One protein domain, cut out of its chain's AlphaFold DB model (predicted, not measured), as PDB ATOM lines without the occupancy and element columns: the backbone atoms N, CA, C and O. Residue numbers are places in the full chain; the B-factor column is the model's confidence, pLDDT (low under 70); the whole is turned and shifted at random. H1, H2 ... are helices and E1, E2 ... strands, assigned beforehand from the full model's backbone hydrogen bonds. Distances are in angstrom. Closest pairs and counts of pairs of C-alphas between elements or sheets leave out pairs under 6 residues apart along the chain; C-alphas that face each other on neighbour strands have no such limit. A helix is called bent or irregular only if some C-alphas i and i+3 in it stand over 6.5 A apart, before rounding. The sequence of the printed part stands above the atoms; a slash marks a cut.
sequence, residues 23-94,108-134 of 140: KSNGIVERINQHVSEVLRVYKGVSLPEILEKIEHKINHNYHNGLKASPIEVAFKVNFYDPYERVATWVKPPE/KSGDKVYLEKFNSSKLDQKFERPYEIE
ATOM      1  N   LYS A  23     -39.891   0.305  47.213       80.06
ATOM      2  CA  LYS A  23     -39.156  -0.772  47.890       80.06
ATOM      3  C   LYS A  23     -39.909  -1.344  49.097       80.06
ATOM      4  O   LYS A  23     -39.729  -2.525  49.382       80.06
ATOM      5  N   SER A  24     -40.767  -0.562  49.762       80.62
ATOM      6  CA  SER A  24     -41.638  -1.085  50.829       80.62
ATOM      7  C   SER A  24     -42.622  -2.141  50.321       80.62
ATOM      8  O   SER A  24     -42.945  -3.064  51.059       80.62
ATOM      9  N   ASN A  25     -43.017  -2.073  49.047       86.19
ATOM     10  CA  ASN A  25     -43.888  -3.050  48.390       86.19
ATOM     11  C   ASN A  25     -43.105  -3.995  47.460       86.19
ATOM     12  O   ASN A  25     -43.623  -4.464  46.447       86.19
ATOM     13  N   GLY A  26     -41.856  -4.326  47.807       84.75
ATOM     14  CA  GLY A  26     -40.948  -5.068  46.925       84.75
ATOM     15  C   GLY A  26     -41.415  -6.468  46.491       84.75
ATOM     16  O   GLY A  26     -40.889  -7.014  45.524       84.75
ATOM     17  N   ILE A  27     -42.383  -7.084  47.177       85.44
ATOM     18  CA  ILE A  27     -43.002  -8.344  46.723       85.44
ATOM     19  C   ILE A  27     -43.930  -8.078  45.531       85.44
ATOM     20  O   ILE A  27     -43.795  -8.731  44.498       85.44
ATOM     21  N   VAL A  28     -44.821  -7.092  45.652       88.75
ATOM     22  CA  VAL A  28     -45.765  -6.716  44.590       88.75
ATOM     23  C   VAL A  28     -45.014  -6.203  43.363       88.75
ATOM     24  O   VAL A  28     -45.314  -6.618  42.249       88.75
ATOM     25  N   GLU A  29     -43.974  -5.390  43.554       90.44
ATOM     26  CA  GLU A  29     -43.153  -4.895  42.440       90.44
ATOM     27  C   GLU A  29     -42.478  -6.031  41.650       90.44
ATOM     28  O   GLU A  29     -42.445  -6.009  40.419       90.44
ATOM     29  N   ARG A  30     -42.002  -7.083  42.332       88.19
ATOM     30  CA  ARG A  30     -41.448  -8.273  41.662       88.19
ATOM     31  C   ARG A  30     -42.514  -9.057  40.899       88.19
ATOM     32  O   ARG A  30     -42.253  -9.525  39.793       88.19
ATOM     33  N   ILE A  31     -43.724  -9.164  41.445       90.00
ATOM     34  CA  ILE A  31     -44.861  -9.774  40.739       90.00
ATOM     35  C   ILE A  31     -45.195  -8.977  39.471       90.00
ATOM     36  O   ILE A  31     -45.316  -9.560  38.394       90.00
ATOM     37  N   ASN A  32     -45.254  -7.646  39.561       91.69
ATOM     38  CA  ASN A  32     -45.518  -6.768  38.417       91.69
ATOM     39  C   ASN A  32     -44.474  -6.932  37.301       91.69
ATOM     40  O   ASN A  32     -44.809  -6.877  36.112       91.69
ATOM     41  N   GLN A  33     -43.214  -7.178  37.666       91.12
ATOM     42  CA  GLN A  33     -42.158  -7.484  36.706       91.12
ATOM     43  C   GLN A  33     -42.446  -8.784  35.938       91.12
ATOM     44  O   GLN A  33     -42.346  -8.792  34.711       91.12
ATOM     45  N   HIS A  34     -42.864  -9.854  36.624       88.94
ATOM     46  CA  HIS A  34     -43.240 -11.114  35.974       88.94
ATOM     47  C   HIS A  34     -44.466 -10.969  35.072       88.94
ATOM     48  O   HIS A  34     -44.456 -11.470  33.948       88.94
ATOM     49  N   VAL A  35     -45.491 -10.238  35.515       91.38
ATOM     50  CA  VAL A  35     -46.669  -9.917  34.690       91.38
ATOM     51  C   VAL A  35     -46.234  -9.215  33.402       91.38
ATOM     52  O   VAL A  35     -46.597  -9.630  32.301       91.38
ATOM     53  N   SER A  36     -45.386  -8.194  33.529       92.62
ATOM     54  CA  SER A  36     -44.870  -7.421  32.394       92.62
ATOM     55  C   SER A  36     -44.021  -8.252  31.432       92.62
ATOM     56  O   SER A  36     -44.009  -7.986  30.234       92.62
ATOM     57  N   GLU A  37     -43.266  -9.223  31.940       91.56
ATOM     58  CA  GLU A  37     -42.462 -10.147  31.139       91.56
ATOM     59  C   GLU A  37     -43.362 -11.078  30.315       91.56
ATOM     60  O   GLU A  37     -43.205 -11.173  29.098       91.56
ATOM     61  N   VAL A  38     -44.349 -11.712  30.955       91.00
ATOM     62  CA  VAL A  38     -45.267 -12.647  30.285       91.00
ATOM     63  C   VAL A  38     -46.098 -11.923  29.224       91.00
ATOM     64  O   VAL A  38     -46.216 -12.420  28.105       91.00
ATOM     65  N   LEU A  39     -46.582 -10.712  29.518       91.44
ATOM     66  CA  LEU A  39     -47.300  -9.882  28.544       91.44
ATOM     67  C   LEU A  39     -46.464  -9.563  27.294       91.44
ATOM     68  O   LEU A  39     -47.006  -9.512  26.193       91.44
ATOM     69  N   ARG A  40     -45.148  -9.354  27.439       91.75
ATOM     70  CA  ARG A  40     -44.251  -9.085  26.298       91.75
ATOM     71  C   ARG A  40     -43.999 -10.328  25.451       91.75
ATOM     72  O   ARG A  40     -43.930 -10.211  24.232       91.75
ATOM     73  N   VAL A  41     -43.841 -11.487  26.090       92.31
ATOM     74  CA  VAL A  41     -43.547 -12.757  25.409       92.31
ATOM     75  C   VAL A  41     -44.762 -13.255  24.626       92.31
ATOM     76  O   VAL A  41     -44.630 -13.632  23.466       92.31
ATOM     77  N   TYR A  42     -45.954 -13.211  25.222       91.19
ATOM     78  CA  TYR A  42     -47.190 -13.729  24.620       91.19
ATOM     79  C   TYR A  42     -47.961 -12.659  23.836       91.19
ATOM     80  O   TYR A  42     -49.182 -12.527  23.940       91.19
ATOM     81  N   LYS A  43     -47.248 -11.867  23.031       89.44
ATOM     82  CA  LYS A  43     -47.863 -10.815  22.218       89.44
ATOM     83  C   LYS A  43     -48.838 -11.423  21.199       89.44
ATOM     84  O   LYS A  43     -48.460 -12.295  20.426       89.44
ATOM     85  N   GLY A  44     -50.068 -10.911  21.162       90.62
ATOM     86  CA  GLY A  44     -51.112 -11.361  20.229       90.62
ATOM     87  C   GLY A  44     -51.978 -12.515  20.742       90.62
ATOM     88  O   GLY A  44     -52.897 -12.925  20.040       90.62
ATOM     89  N   VAL A  45     -51.723 -13.004  21.956       93.25
ATOM     90  CA  VAL A  45     -52.574 -13.985  22.643       93.25
ATOM     91  C   VAL A  45     -53.711 -13.271  23.383       93.25
ATOM     92  O   VAL A  45     -53.587 -12.099  23.755       93.25
ATOM     93  N   SER A  46     -54.834 -13.963  23.586       94.31
ATOM     94  CA  SER A  46     -55.965 -13.435  24.348       94.31
ATOM     95  C   SER A  46     -55.570 -13.170  25.812       94.31
ATOM     96  O   SER A  46     -54.807 -13.919  26.421       94.31
ATOM     97  N   LEU A  47     -56.087 -12.086  26.405       91.69
ATOM     98  CA  LEU A  47     -55.801 -11.753  27.808       91.69
ATOM     99  C   LEU A  47     -56.147 -12.882  28.800       91.69
ATOM    100  O   LEU A  47     -55.338 -13.106  29.699       91.69
ATOM    101  N   PRO A  48     -57.277 -13.612  28.668       94.00
ATOM    102  CA  PRO A  48     -57.602 -14.709  29.581       94.00
ATOM    103  C   PRO A  48     -56.533 -15.809  29.615       94.00
ATOM    104  O   PRO A  48     -56.111 -16.213  30.694       94.00
ATOM    105  N   GLU A  49     -56.027 -16.228  28.453       92.19
ATOM    106  CA  GLU A  49     -54.963 -17.240  28.365       92.19
ATOM    107  C   GLU A  49     -53.645 -16.745  28.975       92.19
ATOM    108  O   GLU A  49     -52.902 -17.503  29.600       92.19
ATOM    109  N   ILE A  50     -53.334 -15.456  28.808       92.88
ATOM    110  CA  ILE A  50     -52.146 -14.851  29.417       92.88
ATOM    111  C   ILE A  50     -52.278 -14.839  30.943       92.88
ATOM    112  O   ILE A  50     -51.308 -15.152  31.632       92.88
ATOM    113  N   LEU A  51     -53.452 -14.496  31.477       91.75
ATOM    114  CA  LEU A  51     -53.698 -14.476  32.921       91.75
ATOM    115  C   LEU A  51     -53.529 -15.865  33.540       91.75
ATOM    116  O   LEU A  51     -52.836 -15.985  34.547       91.75
ATOM    117  N   GLU A  52     -54.057 -16.907  32.896       91.81
ATOM    118  CA  GLU A  52     -53.872 -18.294  33.334       91.81
ATOM    119  C   GLU A  52     -52.382 -18.676  33.366       91.81
ATOM    120  O   GLU A  52     -51.880 -19.229  34.346       91.81
ATOM    121  N   LYS A  53     -51.622 -18.299  32.328       90.31
ATOM    122  CA  LYS A  53     -50.168 -18.528  32.281       90.31
ATOM    123  C   LYS A  53     -49.415 -17.760  33.368       90.31
ATOM    124  O   LYS A  53     -48.451 -18.291  33.920       90.31
ATOM    125  N   ILE A  54     -49.812 -16.522  33.663       91.50
ATOM    126  CA  ILE A  54     -49.227 -15.704  34.736       91.50
ATOM    127  C   ILE A  54     -49.487 -16.359  36.090       91.50
ATOM    128  O   ILE A  54     -48.548 -16.544  36.864       91.50
ATOM    129  N   GLU A  55     -50.737 -16.731  36.361       90.88
ATOM    130  CA  GLU A  55     -51.138 -17.386  37.603       90.88
ATOM    131  C   GLU A  55     -50.364 -18.690  37.795       90.88
ATOM    132  O   GLU A  55     -49.759 -18.913  38.847       90.88
ATOM    133  N   HIS A  56     -50.280 -19.508  36.744       88.62
ATOM    134  CA  HIS A  56     -49.499 -20.733  36.777       88.62
ATOM    135  C   HIS A  56     -48.012 -20.449  37.049       88.62
ATOM    136  O   HIS A  56     -47.419 -21.070  37.932       88.62
ATOM    137  N   LYS A  57     -47.408 -19.475  36.348       87.88
ATOM    138  CA  LYS A  57     -45.989 -19.108  36.510       87.88
ATOM    139  C   LYS A  57     -45.669 -18.618  37.923       87.88
ATOM    140  O   LYS A  57     -44.580 -18.908  38.410       87.88
ATOM    141  N   ILE A  58     -46.565 -17.862  38.554       89.38
ATOM    142  CA  ILE A  58     -46.338 -17.299  39.891       89.38
ATOM    143  C   ILE A  58     -46.587 -18.351  40.972       89.38
ATOM    144  O   ILE A  58     -45.768 -18.482  41.874       89.38
ATOM    145  N   ASN A  59     -47.683 -19.109  40.886       88.62
ATOM    146  CA  ASN A  59     -48.127 -19.967  41.987       88.62
ATOM    147  C   ASN A  59     -47.480 -21.352  41.992       88.62
ATOM    148  O   ASN A  59     -47.240 -21.904  43.066       88.62
ATOM    149  N   HIS A  60     -47.211 -21.916  40.813       86.50
ATOM    150  CA  HIS A  60     -46.804 -23.316  40.694       86.50
ATOM    151  C   HIS A  60     -45.304 -23.486  40.506       86.50
ATOM    152  O   HIS A  60     -44.795 -24.555  40.802       86.50
ATOM    153  N   ASN A  61     -44.578 -22.456  40.062       87.62
ATOM    154  CA  ASN A  61     -43.144 -22.594  39.839       87.62
ATOM    155  C   ASN A  61     -42.340 -22.632  41.137       87.62
ATOM    156  O   ASN A  61     -42.565 -21.858  42.069       87.62
ATOM    157  N   TYR A  62     -41.321 -23.485  41.137       86.88
ATOM    158  CA  TYR A  62     -40.345 -23.571  42.211       86.88
ATOM    159  C   TYR A  62     -39.575 -22.255  42.393       86.88
ATOM    160  O   TYR A  62     -38.920 -21.760  41.470       86.88
ATOM    161  N   HIS A  63     -39.594 -21.709  43.609       86.38
ATOM    162  CA  HIS A  63     -38.840 -20.513  43.959       86.38
ATOM    163  C   HIS A  63     -37.589 -20.880  44.767       86.38
ATOM    164  O   HIS A  63     -37.670 -21.321  45.914       86.38
ATOM    165  N   ASN A  64     -36.404 -20.622  44.206       82.62
ATOM    166  CA  ASN A  64     -35.127 -21.050  44.795       82.62
ATOM    167  C   ASN A  64     -34.891 -20.529  46.227       82.62
ATOM    168  O   ASN A  64     -34.332 -21.241  47.056       82.62
ATOM    169  N   GLY A  65     -35.337 -19.308  46.538       80.69
ATOM    170  CA  GLY A  65     -35.203 -18.744  47.887       80.69
ATOM    171  C   GLY A  65     -36.164 -19.349  48.915       80.69
ATOM    172  O   GLY A  65     -35.857 -19.351  50.099       80.69
ATOM    173  N   LEU A  66     -37.311 -19.876  48.469       81.56
ATOM    174  CA  LEU A  66     -38.265 -20.567  49.345       81.56
ATOM    175  C   LEU A  66     -37.967 -22.064  49.422       81.56
ATOM    176  O   LEU A  66     -38.469 -22.731  50.317       81.56
ATOM    177  N   LYS A  67     -37.169 -22.585  48.484       83.62
ATOM    178  CA  LYS A  67     -36.955 -24.017  48.256       83.62
ATOM    179  C   LYS A  67     -38.250 -24.806  48.019       83.62
ATOM    180  O   LYS A  67     -38.280 -26.008  48.252       83.62
ATOM    181  N   ALA A  68     -39.285 -24.119  47.541       85.38
ATOM    182  CA  ALA A  68     -40.618 -24.646  47.271       85.38
ATOM    183  C   ALA A  68     -41.372 -23.725  46.303       85.38
ATOM    184  O   ALA A  68     -40.954 -22.581  46.070       85.38
ATOM    185  N   SER A  69     -42.483 -24.205  45.753       88.19
ATOM    186  CA  SER A  69     -43.457 -23.358  45.054       88.19
ATOM    187  C   SER A  69     -44.373 -22.610  46.041       88.19
ATOM    188  O   SER A  69     -44.589 -23.065  47.168       88.19
ATOM    189  N   PRO A  70     -44.945 -21.452  45.675       88.56
ATOM    190  CA  PRO A  70     -45.899 -20.766  46.550       88.56
ATOM    191  C   PRO A  70     -47.122 -21.611  46.925       88.56
ATOM    192  O   PRO A  70     -47.594 -21.525  48.059       88.56
ATOM    193  N   ILE A  71     -47.608 -22.462  46.014       87.81
ATOM    194  CA  ILE A  71     -48.733 -23.363  46.292       87.81
ATOM    195  C   ILE A  71     -48.363 -24.452  47.315       87.81
ATOM    196  O   ILE A  71     -49.169 -24.754  48.195       87.81
ATOM    197  N   GLU A  72     -47.127 -24.962  47.283       86.56
ATOM    198  CA  GLU A  72     -46.596 -25.868  48.313       86.56
ATOM    199  C   GLU A  72     -46.582 -25.209  49.686       86.56
ATOM    200  O   GLU A  72     -46.980 -25.823  50.672       86.56
ATOM    201  N   VAL A  73     -46.162 -23.947  49.767       86.50
ATOM    202  CA  VAL A  73     -46.115 -23.219  51.041       86.50
ATOM    203  C   VAL A  73     -47.526 -22.948  51.576       86.50
ATOM    204  O   VAL A  73     -47.770 -23.099  52.773       86.50
ATOM    205  N   ALA A  74     -48.463 -22.565  50.705       86.56
ATOM    206  CA  ALA A  74     -49.824 -22.207  51.099       86.56
ATOM    207  C   ALA A  74     -50.687 -23.424  51.471       86.56
ATOM    208  O   ALA A  74     -51.399 -23.393  52.475       86.56
ATOM    209  N   PHE A  75     -50.625 -24.495  50.675       84.00
ATOM    210  CA  PHE A  75     -51.520 -25.651  50.797       84.00
ATOM    211  C   PHE A  75     -50.826 -26.927  51.276       84.00
ATOM    212  O   PHE A  75     -51.508 -27.919  51.521       84.00
ATOM    213  N   LYS A  76     -49.497 -26.916  51.449       82.75
ATOM    214  CA  LYS A  76     -48.692 -28.085  51.857       82.75
ATOM    215  C   LYS A  76     -48.825 -29.273  50.900       82.75
ATOM    216  O   LYS A  76     -48.694 -30.424  51.311       82.75
ATOM    217  N   VAL A  77     -49.079 -28.994  49.622       79.56
ATOM    218  CA  VAL A  77     -49.170 -30.002  48.559       79.56
ATOM    219  C   VAL A  77     -47.979 -29.849  47.628       79.56
ATOM    220  O   VAL A  77     -47.802 -28.773  47.068       79.56
ATOM    221  N   ASN A  78     -47.188 -30.908  47.457       75.69
ATOM    222  CA  ASN A  78     -46.065 -30.943  46.525       75.69
ATOM    223  C   ASN A  78     -46.503 -31.522  45.179       75.69
ATOM    224  O   ASN A  78     -46.908 -32.681  45.101       75.69
ATOM    225  N   PHE A  79     -46.420 -30.712  44.123       71.25
ATOM    226  CA  PHE A  79     -46.722 -31.149  42.757       71.25
ATOM    227  C   PHE A  79     -45.502 -31.726  42.032       71.25
ATOM    228  O   PHE A  79     -45.664 -32.397  41.014       71.25
ATOM    229  N   TYR A  80     -44.294 -31.471  42.538       72.06
ATOM    230  CA  TYR A  80     -43.045 -31.916  41.926       72.06
ATOM    231  C   TYR A  80     -42.546 -33.262  42.453       72.06
ATOM    232  O   TYR A  80     -41.702 -33.877  41.804       72.06
ATOM    233  N   ASP A  81     -43.052 -33.727  43.596       70.88
ATOM    234  CA  ASP A  81     -42.697 -35.028  44.161       70.88
ATOM    235  C   ASP A  81     -43.718 -36.103  43.733       70.88
ATOM    236  O   ASP A  81     -44.888 -36.048  44.127       70.88
ATOM    237  N   PRO A  82     -43.313 -37.082  42.902       71.56
ATOM    238  CA  PRO A  82     -44.203 -38.143  42.444       71.56
ATOM    239  C   PRO A  82     -44.534 -39.176  43.535       71.56
ATOM    240  O   PRO A  82     -45.474 -39.952  43.350       71.56
ATOM    241  N   TYR A  83     -43.791 -39.205  44.645       71.31
ATOM    242  CA  TYR A  83     -43.941 -40.180  45.726       71.31
ATOM    243  C   TYR A  83     -44.695 -39.602  46.925       71.31
ATOM    244  O   TYR A  83     -45.574 -40.269  47.472       71.31
ATOM    245  N   GLU A  84     -44.420 -38.350  47.299       64.31
ATOM    246  CA  GLU A  84     -45.057 -37.685  48.440       64.31
ATOM    247  C   GLU A  84     -45.762 -36.388  48.032       64.31
ATOM    248  O   GLU A  84     -45.170 -35.319  47.912       64.31
ATOM    249  N   ARG A  85     -47.094 -36.449  47.896       63.75
ATOM    250  CA  ARG A  85     -47.908 -35.252  47.608       63.75
ATOM    251  C   ARG A  85     -48.034 -34.291  48.789       63.75
ATOM    252  O   ARG A  85     -48.505 -33.176  48.594       63.75
ATOM    253  N   VAL A  86     -47.672 -34.698  50.003       64.81
ATOM    254  CA  VAL A  86     -47.759 -33.855  51.203       64.81
ATOM    255  C   VAL A  86     -46.393 -33.223  51.443       64.81
ATOM    256  O   VAL A  86     -45.467 -33.884  51.897       64.81
ATOM    257  N   ALA A  87     -46.264 -31.931  51.147       64.88
ATOM    258  CA  ALA A  87     -45.026 -31.196  51.374       64.88
ATOM    259  C   ALA A  87     -44.851 -30.896  52.870       64.88
ATOM    260  O   ALA A  87     -45.626 -30.144  53.468       64.88
ATOM    261  N   THR A  88     -43.771 -31.398  53.468       66.25
ATOM    262  CA  THR A  88     -43.258 -30.917  54.758       66.25
ATOM    263  C   THR A  88     -42.346 -29.716  54.520       66.25
ATOM    264  O   THR A  88     -41.136 -29.765  54.727       66.25
ATOM    265  N   TRP A  89     -42.917 -28.610  54.034       75.19
ATOM    266  CA  TRP A  89     -42.122 -27.400  53.852       75.19
ATOM    267  C   TRP A  89     -41.626 -26.884  55.204       75.19
ATOM    268  O   TRP A  89     -42.417 -26.533  56.086       75.19
ATOM    269  N   VAL A  90     -40.305 -26.815  55.347       78.62
ATOM    270  CA  VAL A  90     -39.631 -26.174  56.474       78.62
ATOM    271  C   VAL A  90     -39.070 -24.852  55.977       78.62
ATOM    272  O   VAL A  90     -38.376 -24.813  54.960       78.62
ATOM    273  N   LYS A  91     -39.368 -23.764  56.696       79.38
ATOM    274  CA  LYS A  91     -38.854 -22.436  56.358       79.38
ATOM    275  C   LYS A  91     -37.320 -22.498  56.295       79.38
ATOM    276  O   LYS A  91     -36.713 -22.869  57.302       79.38
ATOM    277  N   PRO A  92     -36.693 -22.151  55.155       79.38
ATOM    278  CA  PRO A  92     -35.242 -22.123  55.074       79.38
ATOM    279  C   PRO A  92     -34.692 -21.108  56.086       79.38
ATOM    280  O   PRO A  92     -35.374 -20.118  56.382       79.38
ATOM    281  N   PRO A  93     -33.483 -21.341  56.632       78.19
ATOM    282  CA  PRO A  93     -32.862 -20.401  57.554       78.19
ATOM    283  C   PRO A  93     -32.786 -19.022  56.898       78.19
ATOM    284  O   PRO A  93     -32.510 -18.904  55.699       78.19
ATOM    285  N   GLU A  94     -33.086 -17.980  57.674       76.44
ATOM    286  CA  GLU A  94     -32.970 -16.614  57.182       76.44
ATOM    287  C   GLU A  94     -31.514 -16.382  56.778       76.44
ATOM    288  O   GLU A  94     -30.591 -16.678  57.532       76.44
ATOM    289  N   LYS A 108     -31.610  10.019  64.289       82.00
ATOM    290  CA  LYS A 108     -32.193  10.221  65.627       82.00
ATOM    291  C   LYS A 108     -33.246  11.336  65.627       82.00
ATOM    292  O   LYS A 108     -33.285  12.176  64.732       82.00
ATOM    293  N   SER A 109     -34.106  11.354  66.650       83.12
ATOM    294  CA  SER A 109     -34.985  12.505  66.915       83.12
ATOM    295  C   SER A 109     -34.150  13.760  67.191       83.12
ATOM    296  O   SER A 109     -33.131  13.680  67.875       83.12
ATOM    297  N   GLY A 110     -34.585  14.903  66.662       82.19
ATOM    298  CA  GLY A 110     -33.867  16.182  66.712       82.19
ATOM    299  C   GLY A 110     -32.838  16.389  65.592       82.19
ATOM    300  O   GLY A 110     -32.333  17.500  65.428       82.19
ATOM    301  N   ASP A 111     -32.539  15.366  64.782       85.50
ATOM    302  CA  ASP A 111     -31.661  15.539  63.623       85.50
ATOM    303  C   ASP A 111     -32.365  16.356  62.529       85.50
ATOM    304  O   ASP A 111     -33.566  16.204  62.271       85.50
ATOM    305  N   LYS A 112     -31.591  17.210  61.849       87.06
ATOM    306  CA  LYS A 112     -32.059  17.972  60.689       87.06
ATOM    307  C   LYS A 112     -31.840  17.176  59.412       87.06
ATOM    308  O   LYS A 112     -30.706  16.845  59.071       87.06
ATOM    309  N   VAL A 113     -32.918  16.920  58.682       86.38
ATOM    310  CA  VAL A 113     -32.913  16.155  57.432       86.38
ATOM    311  C   VAL A 113     -33.524  16.956  56.293       86.38
ATOM    312  O   VAL A 113     -34.403  17.788  56.494       86.38
ATOM    313  N   TYR A 114     -33.055  16.697  55.079       88.00
ATOM    314  CA  TYR A 114     -33.618  17.272  53.862       88.00
ATOM    315  C   TYR A 114     -34.516  16.235  53.189       88.00
ATOM    316  O   TYR A 114     -34.158  15.057  53.128       88.00
ATOM    317  N   LEU A 115     -35.665  16.665  52.670       84.69
ATOM    318  CA  LEU A 115     -36.560  15.801  51.900       84.69
ATOM    319  C   LEU A 115     -36.292  15.964  50.404       84.69
ATOM    320  O   LEU A 115     -36.080  17.073  49.917       84.69
ATOM    321  N   GLU A 116     -36.282  14.854  49.671       84.38
ATOM    322  CA  GLU A 116     -36.132  14.878  48.217       84.38
ATOM    323  C   GLU A 116     -37.436  15.327  47.550       84.38
ATOM    324  O   GLU A 116     -38.520  14.820  47.844       84.38
ATOM    325  N   LYS A 117     -37.324  16.270  46.614       86.75
ATOM    326  CA  LYS A 117     -38.451  16.754  45.819       86.75
ATOM    327  C   LYS A 117     -38.630  15.875  44.580       86.75
ATOM    328  O   LYS A 117     -37.979  16.092  43.556       86.75
ATOM    329  N   PHE A 118     -39.542  14.908  44.661       81.19
ATOM    330  CA  PHE A 118     -39.739  13.881  43.624       81.19
ATOM    331  C   PHE A 118     -40.173  14.423  42.249       81.19
ATOM    332  O   PHE A 118     -39.722  13.914  41.229       81.19
ATOM    333  N   ASN A 119     -40.993  15.478  42.208       83.50
ATOM    334  CA  ASN A 119     -41.498  16.079  40.962       83.50
ATOM    335  C   ASN A 119     -40.808  17.422  40.652       83.50
ATOM    336  O   ASN A 119     -41.470  18.410  40.337       83.50
ATOM    337  N   SER A 120     -39.485  17.492  40.819       85.88
ATOM    338  CA  SER A 120     -38.688  18.684  40.499       85.88
ATOM    339  C   SER A 120     -38.333  18.747  39.007       85.88
ATOM    340  O   SER A 120     -38.107  17.722  38.361       85.88
ATOM    341  N   SER A 121     -38.291  19.954  38.432       86.25
ATOM    342  CA  SER A 121     -37.746  20.149  37.086       86.25
ATOM    343  C   SER A 121     -36.211  20.110  37.105       86.25
ATOM    344  O   SER A 121     -35.586  20.211  38.159       86.25
ATOM    345  N   LYS A 122     -35.569  19.982  35.935       82.62
ATOM    346  CA  LYS A 122     -34.100  19.841  35.830       82.62
ATOM    347  C   LYS A 122     -33.308  20.994  36.459       82.62
ATOM    348  O   LYS A 122     -32.157  20.787  36.828       82.62
ATOM    349  N   LEU A 123     -33.892  22.192  36.505       90.69
ATOM    350  CA  LEU A 123     -33.259  23.396  37.049       90.69
ATOM    351  C   LEU A 123     -33.705  23.697  38.486       90.69
ATOM    352  O   LEU A 123     -33.151  24.596  39.113       90.69
ATOM    353  N   ASP A 124     -34.691  22.964  39.008       87.75
ATOM    354  CA  ASP A 124     -35.189  23.181  40.360       87.75
ATOM    355  C   ASP A 124     -34.242  22.602  41.408       87.75
ATOM    356  O   ASP A 124     -33.495  21.645  41.186       87.75
ATOM    357  N   GLN A 125     -34.332  23.156  42.614       86.25
ATOM    358  CA  GLN A 125     -33.647  22.604  43.768       86.25
ATOM    359  C   GLN A 125     -34.179  21.196  44.085       86.25
ATOM    360  O   GLN A 125     -35.379  20.993  44.285       86.25
ATOM    361  N   LYS A 126     -33.259  20.225  44.148       85.75
ATOM    362  CA  LYS A 126     -33.564  18.797  44.337       85.75
ATOM    363  C   LYS A 126     -34.063  18.447  45.743       85.75
ATOM    364  O   LYS A 126     -34.811  17.486  45.912       85.75
ATOM    365  N   PHE A 127     -33.644  19.210  46.746       87.31
ATOM    366  CA  PHE A 127     -33.968  18.968  48.147       87.31
ATOM    367  C   PHE A 127     -34.697  20.163  48.748       87.31
ATOM    368  O   PHE A 127     -34.302  21.311  48.537       87.31
ATOM    369  N   GLU A 128     -35.751  19.883  49.506       85.00
ATOM    370  CA  GLU A 128     -36.492  20.887  50.263       85.00
ATOM    371  C   GLU A 128     -35.787  21.202  51.586       85.00
ATOM    372  O   GLU A 128     -34.927  20.443  52.023       85.00
ATOM    373  N   ARG A 129     -36.138  22.350  52.183       79.69
ATOM    374  CA  ARG A 129     -35.572  22.941  53.415       79.69
ATOM    375  C   ARG A 129     -35.285  21.912  54.524       79.69
ATOM    376  O   ARG A 129     -35.919  20.865  54.559       79.69
ATOM    377  N   PRO A 130     -34.383  22.213  55.477       84.94
ATOM    378  CA  PRO A 130     -34.130  21.301  56.585       84.94
ATOM    379  C   PRO A 130     -35.382  21.154  57.463       84.94
ATOM    380  O   PRO A 130     -35.903  22.144  57.978       84.94
ATOM    381  N   TYR A 131     -35.824  19.915  57.643       87.12
ATOM    382  CA  TYR A 131     -36.871  19.500  58.572       87.12
ATOM    383  C   TYR A 131     -36.238  18.883  59.811       87.12
ATOM    384  O   TYR A 131     -35.162  18.293  59.733       87.12
ATOM    385  N   GLU A 132     -36.909  18.997  60.949       88.12
ATOM    386  CA  GLU A 132     -36.485  18.380  62.202       88.12
ATOM    387  C   GLU A 132     -37.316  17.125  62.477       88.12
ATOM    388  O   GLU A 132     -38.531  17.108  62.259       88.12
ATOM    389  N   ILE A 133     -36.661  16.057  62.929       85.25
ATOM    390  CA  ILE A 133     -37.339  14.796  63.235       85.25
ATOM    391  C   ILE A 133     -37.941  14.862  64.635       85.25
ATOM    392  O   ILE A 133     -37.223  14.798  65.630       85.25
ATOM    393  N   GLU A 134     -39.268  14.905  64.713       82.38
ATOM    394  CA  GLU A 134     -39.992  14.864  65.985       82.38
ATOM    395  C   GLU A 134     -39.976  13.446  66.586       82.38
ATOM    396  O   GLU A 134     -39.463  13.213  67.680       82.38
TER     397      GLU A 134
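What this domain is: This is residues 23 to 94 and 108 to 134 of the 140 residues of the protein "Pol polyprotein" of Nosema apis BRL 01 (UniProt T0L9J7). Two helices, H1 and H2, make a V, with the short helix H3 set crosswise at the far end of H2 and a long loop, residues 76 to 94, after it. A lone hairpin of two strands, E1 and E2, forms a second piece, reached across a cut and well away from the V. The printed part has 99 residues, with three named helices and then two named strands, in the order H1, H2, H3, E1, E2; the two strands make one antiparallel sheet. The class is mixed, helices and strands, with 49 residues, under half, in named elements. The whole is extended, with a radius of gyration of the C-alphas of 22.2 A and spans of 63 by 42 by 17 A.

How they stand to each other: Begin with H1, residues 23 to 41, and follow a tight link to H2, residues 47 to 59. They touch, with residues 31 to 39 of H1 alone, and the closest C-alphas are those of Val 35 and Ile 54, 6.3 A apart. They run opposite ways at a steep tilt of 49 degrees. After a short link you reach H3, residues 70 to 75, about perpendicular to H2 at 77 degrees. H2 and H3 only just touch, with 3 pairs of C-alphas within 8 A and through residues 58 to 59 of H2 alone; the closest C-alphas are those of Asn 59 and Pro 70, 5.1 A apart. H1 and H3 are apart. Past the cut, E1, residues 112 to 116, and E2, residues 127 to 132, form a hairpin, antiparallel at 148 degrees. Look there for N 113 and O 131, 2.8 A apart, and N 128 and O 115, 2.9 A apart, both within hydrogen-bond range. Both strands are apart from H1 and H2, and E2 is apart from H3. In H2 and H3 every O i to N i+4 pair is within hydrogen-bond range; in H1, 13 of 15 are.

Where its parts are: Find C-alpha 23 at (-39.156, -0.772, 47.890); from there H1 runs 25.9 A to C-alpha 41. It has a kink of 38 degrees near residue 30 and is irregular, with C-alphas 24 and 27 8.5 A apart. H2 starts at C-alpha 47, at (-55.801, -11.753, 27.808), and measures 18.1 A; H3 measures 8.6 A. E1 measures 13.5 A, and E2 runs 14.3 A to C-alpha 132 at (-36.485, 18.380, 62.202).

The domain as a whole: The C-alphas farthest apart are those of Tyr 83 and Leu 123, at 65.0 A. Residues 95 to 107 are not printed, and C-alphas 94 and 108 are 28.1 A apart across this cut. Of the links that are printed whole, none is long. Residues 23 to 30, which belong to H1, and residues 119 to 124 stand free. The mean pLDDT of the printed part is 84.7, and residues 84 to 88 are under 70.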